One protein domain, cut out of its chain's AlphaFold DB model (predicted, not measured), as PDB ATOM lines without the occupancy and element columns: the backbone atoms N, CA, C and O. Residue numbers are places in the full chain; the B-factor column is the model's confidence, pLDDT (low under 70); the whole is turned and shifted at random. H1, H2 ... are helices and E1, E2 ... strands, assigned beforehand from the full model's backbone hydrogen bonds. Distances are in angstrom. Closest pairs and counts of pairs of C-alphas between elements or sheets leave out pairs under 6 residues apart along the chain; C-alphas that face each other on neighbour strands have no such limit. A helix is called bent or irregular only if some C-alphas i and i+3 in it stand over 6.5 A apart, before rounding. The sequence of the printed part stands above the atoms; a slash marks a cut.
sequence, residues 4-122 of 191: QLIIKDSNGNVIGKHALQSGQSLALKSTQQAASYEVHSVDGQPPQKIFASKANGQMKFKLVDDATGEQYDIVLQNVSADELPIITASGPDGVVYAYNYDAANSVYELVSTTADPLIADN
ATOM      1  N   GLN A   4     -46.285 -52.407  50.378       95.06
ATOM      2  CA  GLN A   4     -47.668 -52.361  50.826       95.06
ATOM      3  C   GLN A   4     -48.283 -51.004  50.490       95.06
ATOM      4  O   GLN A   4     -47.655 -49.966  50.669       95.06
ATOM      5  N   LEU A   5     -49.530 -51.012  50.035       96.12
ATOM      6  CA  LEU A   5     -50.368 -49.826  49.977       96.12
ATOM      7  C   LEU A   5     -51.115 -49.687  51.303       96.12
ATOM      8  O   LEU A   5     -51.880 -50.578  51.680       96.12
ATOM      9  N   ILE A   6     -50.922 -48.569  51.989       95.12
ATOM     10  CA  ILE A   6     -51.631 -48.205  53.214       95.12
ATOM     11  C   ILE A   6     -52.583 -47.058  52.876       95.12
ATOM     12  O   ILE A   6     -52.192 -46.085  52.246       95.12
ATOM     13  N   ILE A   7     -53.846 -47.169  53.276       93.94
ATOM     14  CA  ILE A   7     -54.863 -46.137  53.049       93.94
ATOM     15  C   ILE A   7     -55.149 -45.475  54.389       93.94
ATOM     16  O   ILE A   7     -55.446 -46.182  55.360       93.94
ATOM     17  N   LYS A   8     -55.066 -44.145  54.439       89.38
ATOM     18  CA  LYS A   8     -55.279 -43.366  55.661       89.38
ATOM     19  C   LYS A   8     -56.475 -42.429  55.549       89.38
ATOM     20  O   LYS A   8     -56.787 -41.932  54.464       89.38
ATOM     21  N   ASP A   9     -57.143 -42.232  56.682       86.94
ATOM     22  CA  ASP A   9     -58.234 -41.275  56.844       86.94
ATOM     23  C   ASP A   9     -57.748 -39.866  57.156       86.94
ATOM     24  O   ASP A   9     -56.540 -39.642  57.290       86.94
ATOM     25  N   SER A  10     -58.723 -38.964  57.351       85.75
ATOM     26  CA  SER A  10     -58.489 -37.545  57.568       85.75
ATOM     27  C   SER A  10     -57.642 -37.177  58.798       85.75
ATOM     28  O   SER A  10     -57.247 -36.033  58.969       85.75
ATOM     29  N   ASN A  11     -57.417 -38.132  59.693       83.81
ATOM     30  CA  ASN A  11     -56.685 -37.949  60.941       83.81
ATOM     31  C   ASN A  11     -55.388 -38.776  60.942       83.81
ATOM     32  O   ASN A  11     -54.773 -38.977  61.986       83.81
ATOM     33  N   GLY A  12     -55.010 -39.337  59.787       82.06
ATOM     34  CA  GLY A  12     -53.852 -40.211  59.641       82.06
ATOM     35  C   GLY A  12     -54.082 -41.656  60.101       82.06
ATOM     36  O   GLY A  12     -53.139 -42.454  60.060       82.06
ATOM     37  N   ASN A  13     -55.303 -42.039  60.496       87.12
ATOM     38  CA  ASN A  13     -55.595 -43.408  60.916       87.12
ATOM     39  C   ASN A  13     -55.590 -44.344  59.715       87.12
ATOM     40  O   ASN A  13     -56.145 -44.041  58.662       87.12
ATOM     41  N   VAL A  14     -55.029 -45.537  59.892       91.00
ATOM     42  CA  VAL A  14     -55.040 -46.552  58.838       91.00
ATOM     43  C   VAL A  14     -56.425 -47.183  58.721       91.00
ATOM     44  O   VAL A  14     -56.892 -47.844  59.647       91.00
ATOM     45  N   ILE A  15     -57.035 -47.054  57.544       92.38
ATOM     46  CA  ILE A  15     -58.339 -47.639  57.197       92.38
ATOM     47  C   ILE A  15     -58.236 -48.773  56.167       92.38
ATOM     48  O   ILE A  15     -59.224 -49.447  55.881       92.38
ATOM     49  N   GLY A  16     -57.044 -49.019  55.617       94.38
ATOM     50  CA  GLY A  16     -56.789 -50.133  54.707       94.38
ATOM     51  C   GLY A  16     -55.305 -50.458  54.572       94.38
ATOM     52  O   GLY A  16     -54.459 -49.572  54.668       94.38
ATOM     53  N   LYS A  17     -54.987 -51.737  54.347       95.88
ATOM     54  CA  LYS A  17     -53.634 -52.218  54.028       95.88
ATOM     55  C   LYS A  17     -53.708 -53.315  52.975       95.88
ATOM     56  O   LYS A  17     -54.481 -54.260  53.125       95.88
ATOM     57  N   HIS A  18     -52.878 -53.215  51.946       96.31
ATOM     58  CA  HIS A  18     -52.837 -54.173  50.847       96.31
ATOM     59  C   HIS A  18     -51.393 -54.461  50.449       96.31
ATOM     60  O   HIS A  18     -50.654 -53.547  50.101       96.31
ATOM     61  N   ALA A  19     -50.985 -55.728  50.467       95.12
ATOM     62  CA  ALA A  19     -49.704 -56.117  49.886       95.12
ATOM     63  C   ALA A  19     -49.779 -56.014  48.357       95.12
ATOM     64  O   ALA A  19     -50.744 -56.493  47.757       95.12
ATOM     65  N   LEU A  20     -48.767 -55.408  47.735       95.00
ATOM     66  CA  LEU A  20     -48.657 -55.361  46.281       95.00
ATOM     67  C   LEU A  20     -47.850 -56.559  45.784       95.00
ATOM     68  O   LEU A  20     -46.870 -56.966  46.407       95.00
ATOM     69  N   GLN A  21     -48.262 -57.118  44.648       94.00
ATOM     70  CA  GLN A  21     -47.566 -58.220  43.994       94.00
ATOM     71  C   GLN A  21     -47.070 -57.767  42.623       94.00
ATOM     72  O   GLN A  21     -47.817 -57.154  41.862       94.00
ATOM     73  N   SER A  22     -45.808 -58.071  42.319       93.38
ATOM     74  CA  SER A  22     -45.200 -57.717  41.038       93.38
ATOM     75  C   SER A  22     -45.970 -58.369  39.885       93.38
ATOM     76  O   SER A  22     -46.333 -59.546  39.952       93.38
ATOM     77  N   GLY A  23     -46.266 -57.590  38.846       90.38
ATOM     78  CA  GLY A  23     -47.023 -58.032  37.673       90.38
ATOM     79  C   GLY A  23     -48.516 -58.294  37.915       90.38
ATOM     80  O   GLY A  23     -49.207 -58.712  36.986       90.38
ATOM     81  N   GLN A  24     -49.032 -58.048  39.124       93.12
ATOM     82  CA  GLN A  24     -50.460 -58.137  39.420       93.12
ATOM     83  C   GLN A  24     -51.051 -56.765  39.722       93.12
ATOM     84  O   GLN A  24     -50.464 -55.943  40.423       93.12
ATOM     85  N   SER A  25     -52.261 -56.544  39.210       95.31
ATOM     86  CA  SER A  25     -52.990 -55.304  39.438       95.31
ATOM     87  C   SER A  25     -53.871 -55.403  40.678       95.31
ATOM     88  O   SER A  25     -54.740 -56.271  40.770       95.31
ATOM     89  N   LEU A  26     -53.676 -54.476  41.614       97.19
ATOM     90  CA  LEU A  26     -54.555 -54.271  42.755       97.19
ATOM     91  C   LEU A  26     -55.658 -53.273  42.384       97.19
ATOM     92  O   LEU A  26     -55.397 -52.081  42.237       97.19
ATOM     93  N   ALA A  27     -56.901 -53.736  42.272       96.12
ATOM     94  CA  ALA A  27     -58.051 -52.871  42.017       96.12
ATOM     95  C   ALA A  27     -58.796 -52.535  43.316       96.12
ATOM     96  O   ALA A  27     -59.234 -53.425  44.043       96.12
ATOM     97  N   LEU A  28     -58.988 -51.243  43.581       95.00
ATOM     98  CA  LEU A  28     -59.660 -50.729  44.774       95.00
ATOM     99  C   LEU A  28     -60.676 -49.656  44.390       95.00
ATOM    100  O   LEU A  28     -60.563 -49.012  43.348       95.00
ATOM    101  N   LYS A  29     -61.674 -49.445  45.245       90.94
ATOM    102  CA  LYS A  29     -62.574 -48.292  45.146       90.94
ATOM    103  C   LYS A  29     -62.089 -47.221  46.111       90.94
ATOM    104  O   LYS A  29     -61.829 -47.534  47.271       90.94
ATOM    105  N   SER A  30     -61.984 -45.984  45.639       84.00
ATOM    106  CA  SER A  30     -61.766 -44.842  46.522       84.00
ATOM    107  C   SER A  30     -62.962 -44.715  47.463       84.00
ATOM    108  O   SER A  30     -64.117 -44.809  47.036       84.00
ATOM    109  N   THR A  31     -62.683 -44.598  48.758       82.50
ATOM    110  CA  THR A  31     -63.695 -44.386  49.792       82.50
ATOM    111  C   THR A  31     -63.691 -42.909  50.160       82.50
ATOM    112  O   THR A  31     -62.644 -42.275  50.137       82.50
ATOM    113  N   GLN A  32     -64.840 -42.353  50.549       82.44
ATOM    114  CA  GLN A  32     -64.907 -40.946  50.983       82.44
ATOM    115  C   GLN A  32     -64.090 -40.664  52.252       82.44
ATOM    116  O   GLN A  32     -63.809 -39.516  52.560       82.44
ATOM    117  N   GLN A  33     -63.742 -41.713  52.999       83.88
ATOM    118  CA  GLN A  33     -62.894 -41.618  54.179       83.88
ATOM    119  C   GLN A  33     -61.408 -41.626  53.821       83.88
ATOM    120  O   GLN A  33     -60.609 -41.234  54.657       83.88
ATOM    121  N   ALA A  34     -61.025 -42.094  52.628       86.25
ATOM    122  CA  ALA A  34     -59.632 -42.132  52.213       86.25
ATOM    123  C   ALA A  34     -59.166 -40.729  51.839       86.25
ATOM    124  O   ALA A  34     -59.701 -40.111  50.923       86.25
ATOM    125  N   ALA A  35     -58.135 -40.271  52.531       87.62
ATOM    126  CA  ALA A  35     -57.532 -38.970  52.304       87.62
ATOM    127  C   ALA A  35     -56.098 -39.087  51.770       87.62
ATOM    128  O   ALA A  35     -55.654 -38.224  51.019       87.62
ATOM    129  N   SER A  36     -55.388 -40.185  52.056       89.88
ATOM    130  CA  SER A  36     -54.093 -40.458  51.427       89.88
ATOM    131  C   SER A  36     -53.830 -41.943  51.187       89.88
ATOM    132  O   SER A  36     -54.410 -42.831  51.823       89.88
ATOM    133  N   TYR A  37     -52.938 -42.192  50.230       93.62
ATOM    134  CA  TYR A  37     -52.450 -43.509  49.847       93.62
ATOM    135  C   TYR A  37     -50.932 -43.538  50.023       93.62
ATOM    136  O   TYR A  37     -50.192 -42.839  49.336       93.62
ATOM    137  N   GLU A  38     -50.463 -44.341  50.960       93.88
ATOM    138  CA  GLU A  38     -49.055 -44.454  51.312       93.88
ATOM    139  C   GLU A  38     -48.457 -45.731  50.725       93.88
ATOM    140  O   GLU A  38     -48.976 -46.835  50.904       93.88
ATOM    141  N   VAL A  39     -47.341 -45.568  50.026       95.00
ATOM    142  CA  VAL A  39     -46.506 -46.629  49.478       95.00
ATOM    143  C   VAL A  39     -45.444 -46.981  50.514       95.00
ATOM    144  O   VAL A  39     -44.392 -46.350  50.605       95.00
ATOM    145  N   HIS A  40     -45.726 -47.999  51.315       93.94
ATOM    146  CA  HIS A  40     -44.810 -48.475  52.340       93.94
ATOM    147  C   HIS A  40     -43.859 -49.527  51.762       93.94
ATOM    148  O   HIS A  40     -44.299 -50.598  51.329       93.94
ATOM    149  N   SER A  41     -42.558 -49.240  51.770       91.81
ATOM    150  CA  SER A  41     -41.504 -50.184  51.395       91.81
ATOM    151  C   SER A  41     -40.926 -50.827  52.650       91.81
ATOM    152  O   SER A  41     -40.275 -50.169  53.460       91.81
ATOM    153  N   VAL A  42     -41.129 -52.137  52.797       87.31
ATOM    154  CA  VAL A  42     -40.591 -52.904  53.937       87.31
ATOM    155  C   VAL A  42     -39.060 -52.912  53.916       87.31
ATOM    156  O   VAL A  42     -38.420 -52.987  54.962       87.31
ATOM    157  N   ASP A  43     -38.480 -52.794  52.723       85.06
ATOM    158  CA  ASP A  43     -37.037 -52.805  52.502       85.06
ATOM    159  C   ASP A  43     -36.412 -51.396  52.638       85.06
ATOM    160  O   ASP A  43     -35.207 -51.234  52.470       85.06
ATOM    161  N   GLY A  44     -37.216 -50.364  52.940       83.88
ATOM    162  CA  GLY A  44     -36.755 -48.982  53.147       83.88
ATOM    163  C   GLY A  44     -36.390 -48.222  51.875       83.88
ATOM    164  O   GLY A  44     -35.796 -47.151  51.942       83.88
ATOM    165  N   GLN A  45     -36.751 -48.762  50.714       86.12
ATOM    166  CA  GLN A  45     -36.495 -48.155  49.411       86.12
ATOM    167  C   GLN A  45     -37.822 -48.002  48.675       86.12
ATOM    168  O   GLN A  45     -38.202 -48.904  47.933       86.12
ATOM    169  N   PRO A  46     -38.609 -46.949  48.941       88.44
ATOM    170  CA  PRO A  46     -39.808 -46.688  48.155       88.44
ATOM    171  C   PRO A  46     -39.442 -46.315  46.705       88.44
ATOM    172  O   PRO A  46     -38.355 -45.779  46.472       88.44
ATOM    173  N   PRO A  47     -40.339 -46.561  45.728       91.00
ATOM    174  CA  PRO A  47     -40.136 -46.148  44.339       91.00
ATOM    175  C   PRO A  47     -39.831 -44.654  44.224       91.00
ATOM    176  O   PRO A  47     -40.533 -43.838  44.824       91.00
ATOM    177  N   GLN A  48     -38.857 -44.264  43.404       90.06
ATOM    178  CA  GLN A  48     -38.574 -42.842  43.174       90.06
ATOM    179  C   GLN A  48     -39.659 -42.171  42.329       90.06
ATOM    180  O   GLN A  48     -39.926 -40.976  42.475       90.06
ATOM    181  N   LYS A  49     -40.303 -42.943  41.447       91.94
ATOM    182  CA  LYS A  49     -41.346 -42.462  40.539       91.94
ATOM    183  C   LYS A  49     -42.556 -43.380  40.543       91.94
ATOM    184  O   LYS A  49     -42.436 -44.605  40.517       91.94
ATOM    185  N   ILE A  50     -43.733 -42.769  40.491       95.00
ATOM    186  CA  ILE A  50     -44.998 -43.469  40.279       95.00
ATOM    187  C   ILE A  50     -45.689 -42.832  39.083       95.00
ATOM    188  O   ILE A  50     -46.099 -41.674  39.122       95.00
ATOM    189  N   PHE A  51     -45.838 -43.596  38.007       94.94
ATOM    190  CA  PHE A  51     -46.555 -43.130  36.828       94.94
ATOM    191  C   PHE A  51     -48.048 -43.204  37.098       94.94
ATOM    192  O   PHE A  51     -48.555 -44.252  37.505       94.94
ATOM    193  N   ALA A  52     -48.758 -42.113  36.846       94.88
ATOM    194  CA  ALA A  52     -50.190 -42.037  37.047       94.88
ATOM    195  C   ALA A  52     -50.906 -41.762  35.727       94.88
ATOM    196  O   ALA A  52     -50.450 -40.993  34.891       94.88
ATOM    197  N   SER A  53     -52.071 -42.370  35.538       93.31
ATOM    198  CA  SER A  53     -52.963 -42.024  34.433       93.31
ATOM    199  C   SER A  53     -54.400 -41.969  34.922       93.31
ATOM    200  O   SER A  53     -54.855 -42.862  35.637       93.31
ATOM    201  N   LYS A  54     -55.115 -40.906  34.546       89.81
ATOM    202  CA  LYS A  54     -56.514 -40.686  34.919       89.81
ATOM    203  C   LYS A  54     -57.394 -40.827  33.685       89.81
ATOM    204  O   LYS A  54     -57.204 -40.117  32.704       89.81
ATOM    205  N   ALA A  55     -58.354 -41.743  33.729       88.75
ATOM    206  CA  ALA A  55     -59.329 -41.936  32.661       88.75
ATOM    207  C   ALA A  55     -60.612 -42.554  33.221       88.75
ATOM    208  O   ALA A  55     -60.554 -43.461  34.048       88.75
ATOM    209  N   ASN A  56     -61.774 -42.101  32.742       88.19
ATOM    210  CA  ASN A  56     -63.080 -42.704  33.051       88.19
ATOM    211  C   ASN A  56     -63.363 -42.864  34.562       88.19
ATOM    212  O   ASN A  56     -63.828 -43.916  34.999       88.19
ATOM    213  N   GLY A  57     -63.033 -41.849  35.373       87.12
ATOM    214  CA  GLY A  57     -63.220 -41.894  36.833       87.12
ATOM    215  C   GLY A  57     -62.300 -42.883  37.559       87.12
ATOM    216  O   GLY A  57     -62.545 -43.229  38.715       87.12
ATOM    217  N   GLN A  58     -61.255 -43.365  36.884       93.38
ATOM    218  CA  GLN A  58     -60.239 -44.242  37.447       93.38
ATOM    219  C   GLN A  58     -58.877 -43.568  37.392       93.38
ATOM    220  O   GLN A  58     -58.557 -42.859  36.435       93.38
ATOM    221  N   MET A  59     -58.060 -43.846  38.401       93.62
ATOM    222  CA  MET A  59     -56.647 -43.521  38.405       93.62
ATOM    223  C   MET A  59     -55.834 -44.805  38.467       93.62
ATOM    224  O   MET A  59     -56.034 -45.630  39.355       93.62
ATOM    225  N   LYS A  60     -54.939 -44.988  37.503       96.00
ATOM    226  CA  LYS A  60     -54.007 -46.110  37.471       96.00
ATOM    227  C   LYS A  60     -52.642 -45.614  37.898       96.00
ATOM    228  O   LYS A  60     -52.154 -44.652  37.310       96.00
ATOM    229  N   PHE A  61     -52.044 -46.293  38.861       96.50
ATOM    230  CA  PHE A  61     -50.687 -46.055  39.315       96.50
ATOM    231  C   PHE A  61     -49.818 -47.235  38.917       96.50
ATOM    232  O   PHE A  61     -50.196 -48.386  39.134       96.50
ATOM    233  N   LYS A  62     -48.655 -46.929  38.357       96.62
ATOM    234  CA  LYS A  62     -47.597 -47.885  38.072       96.62
ATOM    235  C   LYS A  62     -46.375 -47.486  38.882       96.62
ATOM    236  O   LYS A  62     -45.759 -46.454  38.617       96.62
ATOM    237  N   LEU A  63     -46.051 -48.313  39.863       95.31
ATOM    238  CA  LEU A  63     -44.863 -48.189  40.687       95.31
ATOM    239  C   LEU A  63     -43.791 -49.078  40.058       95.31
ATOM    240  O   LEU A  63     -44.075 -50.232  39.728       95.31
ATOM    241  N   VAL A  64     -42.587 -48.547  39.884       91.38
ATOM    242  CA  VAL A  64     -41.451 -49.302  39.346       91.38
ATOM    243  C   VAL A  64     -40.353 -49.317  40.397       91.38
ATOM    244  O   VAL A  64     -39.984 -48.273  40.920       91.38
ATOM    245  N   ASP A  65     -39.863 -50.505  40.724       88.31
ATOM    246  CA  ASP A  65     -38.656 -50.672  41.524       88.31
ATOM    247  C   ASP A  65     -37.449 -50.221  40.689       88.31
ATOM    248  O   ASP A  65     -37.117 -50.852  39.685       88.31
ATOM    249  N   ASP A  66     -36.802 -49.124  41.081       84.19
ATOM    250  CA  ASP A  66     -35.666 -48.552  40.352       84.19
ATOM    251  C   ASP A  66     -34.446 -49.493  40.296       84.19
ATOM    252  O   ASP A  66     -33.627 -49.389  39.382       84.19
ATOM    253  N   ALA A  67     -34.316 -50.426  41.247       84.25
ATOM    254  CA  ALA A  67     -33.195 -51.357  41.304       84.25
ATOM    255  C   ALA A  67     -33.433 -52.607  40.448       84.25
ATOM    256  O   ALA A  67     -32.506 -53.107  39.806       84.25
ATOM    257  N   THR A  68     -34.660 -53.136  40.451       87.38
ATOM    258  CA  THR A  68     -34.978 -54.427  39.810       87.38
ATOM    259  C   THR A  68     -35.805 -54.303  38.531       87.38
ATOM    260  O   THR A  68     -35.856 -55.246  37.742       87.38
ATOM    261  N   GLY A  69     -36.460 -53.163  38.309       88.00
ATOM    262  CA  GLY A  69     -37.438 -52.965  37.240       88.00
ATOM    263  C   GLY A  69     -38.785 -53.653  37.490       88.00
ATOM    264  O   GLY A  69     -39.636 -53.656  36.598       88.00
ATOM    265  N   GLU A  70     -39.000 -54.246  38.668       90.94
ATOM    266  CA  GLU A  70     -40.285 -54.848  39.032       90.94
ATOM    267  C   GLU A  70     -41.410 -53.811  39.018       90.94
ATOM    268  O   GLU A  70     -41.250 -52.686  39.493       90.94
ATOM    269  N   GLN A  71     -42.571 -54.211  38.503       93.75
ATOM    270  CA  GLN A  71     -43.718 -53.328  38.333       93.75
ATOM    271  C   GLN A  71     -44.869 -53.745  39.244       93.75
ATOM    272  O   GLN A  71     -45.278 -54.908  39.248       93.75
ATOM    273  N   TYR A  72     -45.452 -52.769  39.935       95.31
ATOM    274  CA  TYR A  72     -46.618 -52.943  40.790       95.31
ATOM    275  C   TYR A  72     -47.723 -51.999  40.324       95.31
ATOM    276  O   TYR A  72     -47.517 -50.786  40.239       95.31
ATOM    277  N   ASP A  73     -48.895 -52.553  40.020       96.62
ATOM    278  CA  ASP A  73     -50.004 -51.795  39.444       96.62
ATOM    279  C   ASP A  73     -51.143 -51.628  40.452       96.62
ATOM    280  O   ASP A  73     -51.607 -52.595  41.056       96.62
ATOM    281  N   ILE A  74     -51.655 -50.404  40.579       97.12
ATOM    282  CA  ILE A  74     -52.828 -50.080  41.397       97.12
ATOM    283  C   ILE A  74     -53.864 -49.401  40.507       97.12
ATOM    284  O   ILE A  74     -53.548 -48.477  39.761       97.12
ATOM    285  N   VAL A  75     -55.118 -49.828  40.596       96.56
ATOM    286  CA  VAL A  75     -56.253 -49.209  39.906       96.56
ATOM    287  C   VAL A  75     -57.230 -48.708  40.953       96.56
ATOM    288  O   VAL A  75     -57.954 -49.488  41.573       96.56
ATOM    289  N   LEU A  76     -57.268 -47.393  41.135       95.06
ATOM    290  CA  LEU A  76     -58.213 -46.729  42.013       95.06
ATOM    291  C   LEU A  76     -59.446 -46.297  41.217       95.06
ATOM    292  O   LEU A  76     -59.352 -45.528  40.265       95.06
ATOM    293  N   GLN A  77     -60.609 -46.806  41.603       93.56
ATOM    294  CA  GLN A  77     -61.897 -46.519  40.974       93.56
ATOM    295  C   GLN A  77     -62.657 -45.435  41.739       93.56
ATOM    296  O   GLN A  77     -62.443 -45.263  42.938       93.56
ATOM    297  N   ASN A  78     -63.600 -44.771  41.067       89.38
ATOM    298  CA  ASN A  78     -64.439 -43.702  41.624       89.38
ATOM    299  C   ASN A  78     -63.630 -42.509  42.157       89.38
ATOM    300  O   ASN A  78     -63.988 -41.910  43.167       89.38
ATOM    301  N   VAL A  79     -62.528 -42.178  41.489       85.75
ATOM    302  CA  VAL A  79     -61.717 -41.009  41.840       85.75
ATOM    303  C   VAL A  79     -62.435 -39.749  41.363       85.75
ATOM    304  O   VAL A  79     -62.941 -39.719  40.238       85.75
ATOM    305  N   SER A  80     -62.459 -38.716  42.211       81.81
ATOM    306  CA  SER A  80     -63.000 -37.393  41.870       81.81
ATOM    307  C   SER A  80     -62.405 -36.877  40.557       81.81
ATOM    308  O   SER A  80     -61.228 -37.104  40.278       81.81
ATOM    309  N   ALA A  81     -63.195 -36.186  39.732       75.06
ATOM    310  CA  ALA A  81     -62.714 -35.608  38.475       75.06
ATOM    311  C   ALA A  81     -61.751 -34.434  38.714       75.06
ATOM    312  O   ALA A  81     -60.776 -34.294  37.971       75.06
ATOM    313  N   ASP A  82     -61.959 -33.693  39.799       77.25
ATOM    314  CA  ASP A  82     -61.293 -32.413  40.057       77.25
ATOM    315  C   ASP A  82     -60.095 -32.538  41.005       77.25
ATOM    316  O   ASP A  82     -59.233 -31.666  41.040       77.25
ATOM    317  N   GLU A  83     -60.005 -33.652  41.733       78.69
ATOM    318  CA  GLU A  83     -58.976 -33.866  42.748       78.69
ATOM    319  C   GLU A  83     -58.089 -35.066  42.406       78.69
ATOM    320  O   GLU A  83     -58.536 -36.071  41.833       78.69
ATOM    321  N   LEU A  84     -56.801 -34.930  42.713       83.88
ATOM    322  CA  LEU A  84     -55.823 -36.002  42.605       83.88
ATOM    323  C   LEU A  84     -55.593 -36.609  43.995       83.88
ATOM    324  O   LEU A  84     -55.472 -35.859  44.960       83.88
ATOM    325  N   PRO A  85     -55.507 -37.942  44.112       87.06
ATOM    326  CA  PRO A  85     -55.157 -38.595  45.360       87.06
ATOM    327  C   PRO A  85     -53.795 -38.134  45.874       87.06
ATOM    328  O   PRO A  85     -52.822 -38.081  45.123       87.06
ATOM    329  N   ILE A  86     -53.713 -37.885  47.175       88.62
ATOM    330  CA  ILE A  86     -52.442 -37.641  47.851       88.62
ATOM    331  C   ILE A  86     -51.692 -38.968  47.965       88.62
ATOM    332  O   ILE A  86     -52.215 -39.932  48.534       88.62
ATOM    333  N   ILE A  87     -50.464 -39.004  47.442       90.75
ATOM    334  CA  ILE A  87     -49.574 -40.165  47.521       90.75
ATOM    335  C   ILE A  87     -48.369 -39.836  48.405       90.75
ATOM    336  O   ILE A  87     -47.723 -38.801  48.244       90.75
ATOM    337  N   THR A  88     -48.049 -40.736  49.328       91.69
ATOM    338  CA  THR A  88     -46.867 -40.650  50.204       91.69
ATOM    339  C   THR A  88     -46.073 -41.951  50.155       91.69
ATOM    340  O   THR A  88     -46.542 -42.944  49.600       91.69
ATOM    341  N   ALA A  89     -44.868 -41.957  50.711       91.25
ATOM    342  CA  ALA A  89     -44.040 -43.142  50.881       91.25
ATOM    343  C   ALA A  89     -43.562 -43.271  52.322       91.25
ATOM    344  O   ALA A  89     -43.426 -42.270  53.019       91.25
ATOM    345  N   SER A  90     -43.242 -44.488  52.744       89.62
ATOM    346  CA  SER A  90     -42.570 -44.714  54.022       89.62
ATOM    347  C   SER A  90     -41.659 -45.936  53.991       89.62
ATOM    348  O   SER A  90     -41.830 -46.843  53.169       89.62
ATOM    349  N   GLY A  91     -40.679 -45.939  54.892       87.19
ATOM    350  CA  GLY A  91     -39.797 -47.067  55.168       87.19
ATOM    351  C   GLY A  91     -40.110 -47.743  56.511       87.19
ATOM    352  O   GLY A  91     -41.054 -47.360  57.208       87.19
ATOM    353  N   PRO A  92     -39.312 -48.748  56.914       83.44
ATOM    354  CA  PRO A  92     -39.454 -49.427  58.205       83.44
ATOM    355  C   PRO A  92     -39.116 -48.523  59.401       83.44
ATOM    356  O   PRO A  92     -39.477 -48.842  60.532       83.44
ATOM    357  N   ASP A  93     -38.441 -47.401  59.155       80.94
ATOM    358  CA  ASP A  93     -38.154 -46.340  60.122       80.94
ATOM    359  C   ASP A  93     -39.392 -45.503  60.487       80.94
ATOM    360  O   ASP A  93     -39.350 -44.729  61.441       80.94
ATOM    361  N   GLY A  94     -40.501 -45.664  59.754       78.00
ATOM    362  CA  GLY A  94     -41.748 -44.934  59.977       78.00
ATOM    363  C   GLY A  94     -41.710 -43.484  59.493       78.00
ATOM    364  O   GLY A  94     -42.694 -42.765  59.669       78.00
ATOM    365  N   VAL A  95     -40.611 -43.054  58.868       81.31
ATOM    366  CA  VAL A  95     -40.510 -41.727  58.264       81.31
ATOM    367  C   VAL A  95     -41.381 -41.698  57.016       81.31
ATOM    368  O   VAL A  95     -41.314 -42.596  56.173       81.31
ATOM    369  N   VAL A  96     -42.211 -40.660  56.907       83.75
ATOM    370  CA  VAL A  96     -43.091 -40.450  55.759       83.75
ATOM    371  C   VAL A  96     -42.474 -39.409  54.832       83.75
ATOM    372  O   VAL A  96     -41.987 -38.367  55.265       83.75
ATOM    373  N   TYR A  97     -42.515 -39.691  53.540       82.12
ATOM    374  CA  TYR A  97     -42.039 -38.834  52.463       82.12
ATOM    375  C   TYR A  97     -43.212 -38.493  51.547       82.12
ATOM    376  O   TYR A  97     -44.094 -39.321  51.308       82.12
ATOM    377  N   ALA A  98     -43.235 -37.270  51.027       85.25
ATOM    378  CA  ALA A  98     -44.261 -36.850  50.083       85.25
ATOM    379  C   ALA A  98     -43.830 -37.148  48.644       85.25
ATOM    380  O   ALA A  98     -42.656 -37.000  48.292       85.25
ATOM    381  N   TYR A  99     -44.795 -37.499  47.798       87.00
ATOM    382  CA  TYR A  99     -44.613 -37.385  46.358       87.00
ATOM    383  C   TYR A  99     -45.178 -36.057  45.862       87.00
ATOM    384  O   TYR A  99     -46.275 -35.661  46.255       87.00
ATOM    385  N   ASN A 100     -44.468 -35.405  44.945       87.62
ATOM    386  CA  ASN A 100     -45.002 -34.269  44.209       87.62
ATOM    387  C   ASN A 100     -45.536 -34.727  42.849       87.62
ATOM    388  O   ASN A 100     -44.864 -35.485  42.151       87.62
ATOM    389  N   TYR A 101     -46.726 -34.267  42.465       88.25
ATOM    390  CA  TYR A 101     -47.300 -34.613  41.168       88.25
ATOM    391  C   TYR A 101     -46.844 -33.635  40.085       88.25
ATOM    392  O   TYR A 101     -47.201 -32.457  40.096       88.25
ATOM    393  N   ASP A 102     -46.108 -34.146  39.107       88.12
ATOM    394  CA  ASP A 102     -45.805 -33.452  37.867       88.12
ATOM    395  C   ASP A 102     -46.903 -33.734  36.832       88.12
ATOM    396  O   ASP A 102     -46.961 -34.803  36.215       88.12
ATOM    397  N   ALA A 103     -47.773 -32.746  36.620       86.19
ATOM    398  CA  ALA A 103     -48.863 -32.826  35.654       86.19
ATOM    399  C   ALA A 103     -48.387 -32.885  34.191       86.19
ATOM    400  O   ALA A 103     -49.098 -33.440  33.354       86.19
ATOM    401  N   ALA A 104     -47.205 -32.349  33.866       88.69
ATOM    402  CA  ALA A 104     -46.682 -32.372  32.500       88.69
ATOM    403  C   ALA A 104     -46.252 -33.787  32.094       88.69
ATOM    404  O   ALA A 104     -46.474 -34.202  30.957       88.69
ATOM    405  N   ASN A 105     -45.689 -34.538  33.042       89.31
ATOM    406  CA  ASN A 105     -45.206 -35.901  32.818       89.31
ATOM    407  C   ASN A 105     -46.165 -36.984  33.332       89.31
ATOM    408  O   ASN A 105     -45.985 -38.160  33.025       89.31
ATOM    409  N   SER A 106     -47.211 -36.601  34.072       91.44
ATOM    410  CA  SER A 106     -48.135 -37.517  34.750       91.44
ATOM    411  C   SER A 106     -47.420 -38.478  35.711       91.44
ATOM    412  O   SER A 106     -47.711 -39.676  35.759       91.44
ATOM    413  N   VAL A 107     -46.470 -37.951  36.484       93.06
ATOM    414  CA  VAL A 107     -45.635 -38.721  37.415       93.06
ATOM    415  C   VAL A 107     -45.694 -38.101  38.804       93.06
ATOM    416  O   VAL A 107     -45.613 -36.890  38.957       93.06
ATOM    417  N   TYR A 108     -45.817 -38.945  39.819       91.50
ATOM    418  CA  TYR A 108     -45.519 -38.602  41.203       91.50
ATOM    419  C   TYR A 108     -44.032 -38.866  41.451       91.50
ATOM    420  O   TYR A 108     -43.585 -40.006  41.311       91.50
ATOM    421  N   GLU A 109     -43.269 -37.834  41.799       90.31
ATOM    422  CA  GLU A 109     -41.833 -37.929  42.086       90.31
ATOM    423  C   GLU A 109     -41.574 -37.790  43.582       90.31
ATOM    424  O   GLU A 109     -42.119 -36.895  44.234       90.31
ATOM    425  N   LEU A 110     -40.780 -38.709  44.132       86.88
ATOM    426  CA  LEU A 110     -40.458 -38.719  45.551       86.88
ATOM    427  C   LEU A 110     -39.600 -37.499  45.882       86.88
ATOM    428  O   LEU A 110     -38.539 -37.292  45.293       86.88
ATOM    429  N   VAL A 111     -40.043 -36.693  46.842       79.06
ATOM    430  CA  VAL A 111     -39.280 -35.529  47.290       79.06
ATOM    431  C   VAL A 111     -38.414 -35.958  48.474       79.06
ATOM    432  O   VAL A 111     -38.928 -36.460  49.469       79.06
ATOM    433  N   SER A 112     -37.092 -35.760  48.394       57.66
ATOM    434  CA  SER A 112     -36.135 -36.152  49.452       57.66
ATOM    435  C   SER A 112     -36.263 -35.368  50.768       57.66
ATOM    436  O   SER A 112     -35.464 -35.569  51.680       57.66
ATOM    437  N   THR A 113     -37.233 -34.467  50.891       53.53
ATOM    438  CA  THR A 113     -37.569 -33.821  52.161       53.53
ATOM    439  C   THR A 113     -38.557 -34.704  52.912       53.53
ATOM    440  O   THR A 113     -39.624 -35.017  52.381       53.53
ATOM    441  N   THR A 114     -38.222 -35.096  54.141       46.84
ATOM    442  CA  THR A 114     -39.173 -35.737  55.058       46.84
ATOM    443  C   THR A 114     -40.455 -34.916  55.114       46.84
ATOM    444  O   THR A 114     -40.391 -33.696  55.290       46.84
ATOM    445  N   ALA A 115     -41.611 -35.560  54.952       50.69
ATOM    446  CA  ALA A 115     -42.869 -34.901  55.252       50.69
ATOM    447  C   ALA A 115     -42.848 -34.604  56.755       50.69
ATOM    448  O   ALA A 115     -42.737 -35.518  57.571       50.69
ATOM    449  N   ASP A 116     -42.874 -33.325  57.119       40.97
ATOM    450  CA  ASP A 116     -43.051 -32.921  58.511       40.97
ATOM    451  C   ASP A 116     -44.314 -33.628  59.054       40.97
ATOM    452  O   ASP A 116     -45.325 -33.683  58.342       40.97
ATOM    453  N   PRO A 117     -44.317 -34.186  60.274       40.91
ATOM    454  CA  PRO A 117     -45.549 -34.682  60.885       40.91
ATOM    455  C   PRO A 117     -46.668 -33.620  60.908       40.91
ATOM    456  O   PRO A 117     -47.836 -33.976  60.805       40.91
ATOM    457  N   LEU A 118     -46.337 -32.321  60.923       36.62
ATOM    458  CA  LEU A 118     -47.290 -31.213  60.755       36.62
ATOM    459  C   LEU A 118     -47.671 -30.932  59.293       36.62
ATOM    460  O   LEU A 118     -48.682 -30.287  59.043       36.62
ATOM    461  N   ILE A 119     -46.900 -31.402  58.309       42.00
ATOM    462  CA  ILE A 119     -47.318 -31.462  56.899       42.00
ATOM    463  C   ILE A 119     -48.300 -32.620  56.715       42.00
ATOM    464  O   ILE A 119     -49.225 -32.473  55.930       42.00
ATOM    465  N   ALA A 120     -48.210 -33.713  57.481       42.09
ATOM    466  CA  ALA A 120     -49.310 -34.680  57.525       42.09
ATOM    467  C   ALA A 120     -50.609 -34.036  58.055       42.09
ATOM    468  O   ALA A 120     -51.663 -34.340  57.508       42.09
ATOM    469  N   ASP A 121     -50.525 -33.086  58.999       36.81
ATOM    470  CA  ASP A 121     -51.667 -32.299  59.512       36.81
ATOM    471  C   ASP A 121     -52.051 -31.060  58.664       36.81
ATOM    472  O   ASP A 121     -53.179 -30.583  58.763       36.81
ATOM    473  N   ASN A 122     -51.173 -30.528  57.801       34.94
ATOM    474  CA  ASN A 122     -51.453 -29.344  56.963       34.94
ATOM    475  C   ASN A 122     -51.629 -29.651  55.464       34.94
ATOM    476  O   ASN A 122     -52.223 -28.844  54.748       34.94
TER     477      ASN A 122
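This is residues 4 to 122 of the 191 residues of an uncharacterized protein of Enterobacter agglomerans (UniProt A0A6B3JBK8). One ten-stranded sheet is folded back on itself like a slightly opened book: a leaf of E2, E1, E4 and E8 faces a leaf of E10, E5, E6, E7 and E3, and E9 is the hinge. The fold is closed along E9 and not joined between the edge strands E2 and E3, and the short helix H1, at the end of the printed part, only grazes the sheet. The printed part has 119 residues, with ten named strands, E1 to E10, followed by one named helix, and the class is mostly strand. The sheet runs E2, E1, E4, E8, E9, E10, E5, E6, E7, E3 and is mixed: E4 with E8 and E7 with E3 are parallel, the other neighbours antiparallel. The whole is compact, with a radius of gyration of the C-alphas of 13.3 A and a rounded outline spanning 36 by 34 by 29 A.

The sheet is strongly twisted, and it is curled like part of a barrel, the way across it turning by 164 degrees. E1, residues 4 to 8, and E2, residues 14 to 19, form an antiparallel hairpin at 166 degrees, with N 5 and O 18 within hydrogen-bond range at 2.8 A. On the other side of E1 from E2 is E4, residues 36 to 41, antiparallel at 152 degrees; N 6 and O 38 are 2.8 A apart. E8, residues 86 to 90, is parallel to E4 at 25 degrees, with N 39 and O 88 at 2.8 A. E8, E9, residues 96 to 102, and E10, residues 107 to 114, form a meander, each strand the antiparallel neighbour of the one before; N 89 and O 97 are 2.8 A apart, and N 100 and O 109 are 2.9 A apart. E10 is antiparallel to E5, residues 49 to 55, at 138 degrees, with N 108 and O 50 at 2.8 A. E5, E6, residues 58 to 64, and E7, residues 71 to 77, form a second meander of two hairpins, with N 53 and O 60 at 2.9 A and N 61 and O 74 at 2.8 A. E3, residues 25 to 29, is parallel to E7 at 21 degrees, with N 28 and O 75 at 2.9 A. This is a folded sheet, one sheet bent back into two leaves that face each other, with 33 pairs of C-alphas within 11 A between them. E2 and E3 are only just apart, their closest C-alphas 8.3 A from each other. H1, residues 117 to 122, and E9 are near each other, with 6 pairs of C-alphas within 10 A. In H1 every O i to N i+4 pair is within hydrogen-bond range.

E1 begins at C-alpha 4, (-47.668, -52.361, 50.826). E1, E2, E3, E4 and E8 measure 12.7, 14.1, 13.2, 15.9 and 13.6 A from first to last C-alpha. E5 and E7 measure 19.6 A each, E6 19.5 A, E9 19.4 A and E10 19.0 A. E9 begins at C-alpha 96, (-43.091, -40.450, 55.759). H1 is 8.9 A long and ends at C-alpha 122, (-51.453, -29.344, 56.963).

The two C-alphas farthest apart are those of Asn 56 and Asp 93, at 37.0 A. The printed part has no cut, and no link is long. The mean pLDDT of the printed part is 85.4; residues 112 to 122 are under 70, and H1 has a mean of 39.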